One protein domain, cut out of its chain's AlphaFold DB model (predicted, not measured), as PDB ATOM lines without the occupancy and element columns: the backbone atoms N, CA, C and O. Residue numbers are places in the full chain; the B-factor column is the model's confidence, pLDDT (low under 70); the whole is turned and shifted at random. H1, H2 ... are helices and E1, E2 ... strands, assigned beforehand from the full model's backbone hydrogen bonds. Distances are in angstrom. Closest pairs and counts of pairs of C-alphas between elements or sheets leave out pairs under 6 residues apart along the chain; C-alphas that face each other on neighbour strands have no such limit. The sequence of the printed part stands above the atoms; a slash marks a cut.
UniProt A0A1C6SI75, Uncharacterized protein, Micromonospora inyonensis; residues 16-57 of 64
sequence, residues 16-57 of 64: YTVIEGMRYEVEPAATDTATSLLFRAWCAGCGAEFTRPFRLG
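What this domain is: This is residues 16 to 57 of the 64 residues of an uncharacterized protein of Micromonospora inyonensis (UniProt A0A1C6SI75). A small antiparallel sheet of four strands, E3 E1 E2 E4 in order, curls like part of a barrel, with one short helix, H1, over one face. The printed part has 42 residues, with E1, E2, H1, E3 and E4 along it; its class is mixed. It is compact, radius of gyration of the C-alphas 9.2 A, spanning 24 by 21 by 15 A.

Where its parts are: Find C-alpha 16 at (146.658, 139.943, 77.252); from there E1 runs to residue 19. E2, residues 22 to 28, is 18.9 A long. H1 is residues 34 to 38, E3 41 to 43, and E4 54 to 56, ending at (140.514, 143.810, 81.850).

How they stand to each other: In hairpin E1 and E2, see N 17 and O 24, 3.0 A apart. Edge strand E3 pairs with E1 through N 42 and O 16, 2.8 A; edge strand E4 pairs with E2 through N 27 and O 55, 2.9 A. H1 is on the sheet, height 8.1 A; its O i to N i+4 pair is within hydrogen-bond range. E2, H1 and E3 form a split strand-helix-strand unit, E1 between its strands, with a right-handed crossover.

The domain as a whole: The farthest C-alphas, Gly 21 and Ala 30, are 25.8 A apart. The printed part has no cut, no link is long, and no printed residue is under 70 in pLDDT.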
ATOM      1  N   TYR A  16     147.901 140.019  77.995       95.81
ATOM      2  CA  TYR A  16     146.658 139.943  77.252       95.81
ATOM      3  C   TYR A  16     145.906 138.666  77.603       95.81
ATOM      4  O   TYR A  16     146.506 137.665  77.996       95.81
ATOM      5  N   THR A  17     144.594 138.702  77.427       95.94
ATOM      6  CA  THR A  17     143.726 137.522  77.399       95.94
ATOM      7  C   THR A  17     143.087 137.400  76.020       95.94
ATOM      8  O   THR A  17     143.076 138.364  75.249       95.94
ATOM      9  N   VAL A  18     142.567 136.220  75.694       95.12
ATOM     10  CA  VAL A  18     141.765 135.992  74.490       95.12
ATOM     11  C   VAL A  18     140.353 135.633  74.923       95.12
ATOM     12  O   VAL A  18     140.144 134.590  75.539       95.12
ATOM     13  N   ILE A  19     139.398 136.490  74.580       93.69
ATOM     14  CA  ILE A  19     137.969 136.293  74.836       93.69
ATOM     15  C   ILE A  19     137.294 136.246  73.470       93.69
ATOM     16  O   ILE A  19     137.447 137.171  72.677       93.69
ATOM     17  N   GLU A  20     136.628 135.130  73.168       93.25
ATOM     18  CA  GLU A  20     135.927 134.914  71.890       93.25
ATOM     19  C   GLU A  20     136.810 135.153  70.645       93.25
ATOM     20  O   GLU A  20     136.374 135.656  69.616       93.25
ATOM     21  N   GLY A  21     138.096 134.798  70.739       92.62
ATOM     22  CA  GLY A  21     139.068 134.978  69.653       92.62
ATOM     23  C   GLY A  21     139.661 136.387  69.551       92.62
ATOM     24  O   GLY A  21     140.611 136.587  68.793       92.62
ATOM     25  N   MET A  22     139.186 137.345  70.348       93.44
ATOM     26  CA  MET A  22     139.696 138.713  70.382       93.44
ATOM     27  C   MET A  22     140.671 138.918  71.545       93.44
ATOM     28  O   MET A  22     140.475 138.396  72.644       93.44
ATOM     29  N   ARG A  23     141.757 139.657  71.294       93.56
ATOM     30  CA  ARG A  23     142.778 139.966  72.305       93.56
ATOM     31  C   ARG A  23     142.398 141.221  73.075       93.56
ATOM     32  O   ARG A  23     142.204 142.263  72.459       93.56
ATOM     33  N   TYR A  24     142.395 141.114  74.398       94.25
ATOM     34  CA  TYR A  24     142.152 142.226  75.315       94.25
ATOM     35  C   TYR A  24     143.365 142.454  76.203       94.25
ATOM     36  O   TYR A  24     143.997 141.484  76.638       94.25
ATOM     37  N   GLU A  25     143.688 143.716  76.479       94.75
ATOM     38  CA  GLU A  25     144.750 144.054  77.417       94.75
ATOM     39  C   GLU A  25     144.255 143.803  78.842       94.75
ATOM     40  O   GLU A  25     143.129 144.132  79.220       94.75
ATOM     41  N   VAL A  26     145.109 143.191  79.658       94.88
ATOM     42  CA  VAL A  26     144.783 142.899  81.055       94.88
ATOM     43  C   VAL A  26     145.879 143.385  81.979       94.88
ATOM     44  O   VAL A  26     147.051 143.468  81.614       94.88
ATOM     45  N   GLU A  27     145.486 143.678  83.207       94.25
ATOM     46  CA  GLU A  27     146.384 144.064  84.286       94.25
ATOM     47  C   GLU A  27     146.327 143.020  85.402       94.25
ATOM     48  O   GLU A  27     145.258 142.445  85.641       94.25
ATOM     49  N   PRO A  28     147.430 142.788  86.137       93.88
ATOM     50  CA  PRO A  28     147.387 142.010  87.367       93.88
ATOM     51  C   PRO A  28     146.352 142.566  88.350       93.88
ATOM     52  O   PRO A  28     146.231 143.779  88.532       93.88
ATOM     53  N   ALA A  29     145.632 141.673  89.018       93.62
ATOM     54  CA  ALA A  29     144.658 142.005  90.047       93.62
ATOM     55  C   ALA A  29     145.099 141.440  91.404       93.62
ATOM     56  O   ALA A  29     145.834 140.454  91.481       93.62
ATOM     57  N   ALA A  30     144.648 142.077  92.487       93.25
ATOM     58  CA  ALA A  30     144.942 141.619  93.845       93.25
ATOM     59  C   ALA A  30     144.141 140.363  94.230       93.25
ATOM     60  O   ALA A  30     144.604 139.561  95.038       93.25
ATOM     61  N   THR A  31     142.953 140.192  93.649       93.81
ATOM     62  CA  THR A  31     142.015 139.097  93.925       93.81
ATOM     63  C   THR A  31     141.466 138.533  92.625       93.81
ATOM     64  O   THR A  31     141.528 139.195  91.585       93.81
ATOM     65  N   ASP A  32     140.897 137.331  92.699       93.44
ATOM     66  CA  ASP A  32     140.197 136.723  91.571       93.44
ATOM     67  C   ASP A  32     139.090 137.637  91.040       93.44
ATOM     68  O   ASP A  32     138.363 138.292  91.791       93.44
ATOM     69  N   THR A  33     138.980 137.679  89.717       92.94
ATOM     70  CA  THR A  33     137.904 138.346  88.992       92.94
ATOM     71  C   THR A  33     137.169 137.324  88.137       92.94
ATOM     72  O   THR A  33     137.705 136.259  87.829       92.94
ATOM     73  N   ALA A  34     135.955 137.654  87.689       92.56
ATOM     74  CA  ALA A  34     135.244 136.808  86.731       92.56
ATOM     75  C   ALA A  34     136.115 136.503  85.496       92.56
ATOM     76  O   ALA A  34     136.165 135.367  85.036       92.56
ATOM     77  N   THR A  35     136.876 137.490  85.010       93.00
ATOM     78  CA  THR A  35     137.780 137.308  83.871       93.00
ATOM     79  C   THR A  35     138.918 136.335  84.185       93.00
ATOM     80  O   THR A  35     139.193 135.463  83.367       93.00
ATOM     81  N   SER A  36     139.563 136.434  85.351       93.69
ATOM     82  CA  SER A  36     140.682 135.540  85.688       93.69
ATOM     83  C   SER A  36     140.262 134.121  86.056       93.69
ATOM     84  O   SER A  36     141.084 133.214  85.994       93.69
ATOM     85  N   LEU A  37     138.999 133.923  86.439       95.06
ATOM     86  CA  LEU A  37     138.431 132.598  86.694       95.06
ATOM     87  C   LEU A  37     138.000 131.886  85.405       95.06
ATOM     88  O   LEU A  37     138.038 130.660  85.343       95.06
ATOM     89  N   LEU A  38     137.583 132.643  84.385       95.38
ATOM     90  CA  LEU A  38     137.044 132.098  83.134       95.38
ATOM     91  C   LEU A  38     138.081 132.010  82.009       95.38
ATOM     92  O   LEU A  38     137.948 131.176  81.115       95.38
ATOM     93  N   PHE A  39     139.112 132.856  82.040       95.00
ATOM     94  CA  PHE A  39     140.081 132.982  80.957       95.00
ATOM     95  C   PHE A  39     141.517 132.864  81.462       95.00
ATOM     96  O   PHE A  39     141.818 133.053  82.637       95.00
ATOM     97  N   ARG A  40     142.427 132.581  80.532       95.50
ATOM     98  CA  ARG A  40     143.872 132.576  80.778       95.50
ATOM     99  C   ARG A  40     144.480 133.880  80.282       95.50
ATOM    100  O   ARG A  40     143.984 134.467  79.326       95.50
ATOM    101  N   ALA A  41     145.566 134.308  80.912       95.62
ATOM    102  CA  ALA A  41     146.339 135.461  80.471       95.62
ATOM    103  C   ALA A  41     147.737 135.038  80.022       95.62
ATOM    104  O   ALA A  41     148.290 134.043  80.493       95.62
ATOM    105  N   TRP A  42     148.332 135.827  79.132       96.31
ATOM    106  CA  TRP A  42     149.670 135.598  78.601       96.31
ATOM    107  C   TRP A  42     150.465 136.891  78.515       96.31
ATOM    108  O   TRP A  42     149.922 137.976  78.326       96.31
ATOM    109  N   CYS A  43     151.785 136.773  78.596       95.19
ATOM    110  CA  CYS A  43     152.692 137.869  78.310       95.19
ATOM    111  C   CYS A  43     152.676 138.196  76.812       95.19
ATOM    112  O   CYS A  43     152.973 137.336  75.982       95.19
ATOM    113  N   ALA A  44     152.419 139.457  76.465       93.44
ATOM    114  CA  ALA A  44     152.425 139.923  75.078       93.44
ATOM    115  C   ALA A  44     153.819 139.876  74.426       93.44
ATOM    116  O   ALA A  44     153.918 139.812  73.206       93.44
ATOM    117  N   GLY A  45     154.892 139.902  75.227       92.62
ATOM    118  CA  GLY A  45     156.270 139.888  74.725       92.62
ATOM    119  C   GLY A  45     156.828 138.488  74.451       92.62
ATOM    120  O   GLY A  45     157.462 138.278  73.425       92.62
ATOM    121  N   CYS A  46     156.609 137.530  75.359       92.19
ATOM    122  CA  CYS A  46     157.220 136.192  75.274       92.19
ATOM    123  C   CYS A  46     156.223 135.024  75.248       92.19
ATOM    124  O   CYS A  46     156.647 133.874  75.189       92.19
ATOM    125  N   GLY A  47     154.914 135.281  75.332       93.12
ATOM    126  CA  GLY A  47     153.884 134.235  75.303       93.12
ATOM    127  C   GLY A  47     153.787 133.376  76.570       93.12
ATOM    128  O   GLY A  47     152.994 132.441  76.608       93.12
ATOM    129  N   ALA A  48     154.566 133.685  77.610       94.38
ATOM    130  CA  ALA A  48     154.471 133.036  78.915       94.38
ATOM    131  C   ALA A  48     153.054 133.146  79.500       94.38
ATOM    132  O   ALA A  48     152.491 134.240  79.515       94.38
ATOM    133  N   GLU A  49     152.497 132.041  80.002       95.44
ATOM    134  CA  GLU A  49     151.192 132.031  80.676       95.44
ATOM    135  C   GLU A  49     151.294 132.721  82.042       95.44
ATOM    136  O   GLU A  49     152.196 132.449  82.837       95.44
ATOM    137  N   PHE A  50     150.364 133.631  82.312       94.38
ATOM    138  CA  PHE A  50     150.251 134.359  83.564       94.38
ATOM    139  C   PHE A  50     149.181 133.702  84.438       94.38
ATOM    140  O   PHE A  50     147.995 133.736  84.122       94.38
ATOM    141  N   THR A  51     149.611 133.097  85.544       93.19
ATOM    142  CA  THR A  51     148.775 132.239  86.405       93.19
ATOM    143  C   THR A  51     148.216 132.950  87.638       93.19
ATOM    144  O   THR A  51     147.683 132.310  88.543       93.19
ATOM    145  N   ARG A  52     148.383 134.271  87.724       93.94
ATOM    146  CA  ARG A  52     147.897 135.088  88.841       93.94
ATOM    147  C   ARG A  52     146.606 135.804  88.436       93.94
ATOM    148  O   ARG A  52     146.376 135.973  87.238       93.94
ATOM    149  N   PRO A  53     145.795 136.261  89.405       95.88
ATOM    150  CA  PRO A  53     144.587 137.009  89.099       95.88
ATOM    151  C   PRO A  53     144.877 138.229  88.226       95.88
ATOM    152  O   PRO A  53     145.905 138.898  88.373       95.88
ATOM    153  N   PHE A  54     143.958 138.518  87.315       95.19
ATOM    154  CA  PHE A  54     144.040 139.632  86.382       95.19
ATOM    155  C   PHE A  54     142.647 140.197  86.105       95.19
ATOM    156  O   PHE A  54     141.631 139.570  86.406       95.19
ATOM    157  N   ARG A  55     142.594 141.401  85.547       94.69
ATOM    158  CA  ARG A  55     141.361 142.086  85.146       94.69
ATOM    159  C   ARG A  55     141.556 142.752  83.791       94.69
ATOM    160  O   ARG A  55     142.688 143.077  83.441       94.69
ATOM    161  N   LEU A  56     140.470 142.987  83.061       93.31
ATOM    162  CA  LEU A  56     140.514 143.810  81.850       93.31
ATOM    163  C   LEU A  56     141.067 145.202  82.174       93.31
ATOM    164  O   LEU A  56     140.728 145.791  83.206       93.31
ATOM    165  N   GLY A  57     141.939 145.704  81.305       85.50
ATOM    166  CA  GLY A  57     142.489 147.044  81.428       85.50
ATOM    167  C   GLY A  57     141.387 148.099  81.330       85.50
ATOM    168  O   GLY A  57     140.376 147.921  80.649       85.50
TER     169      GLY A  57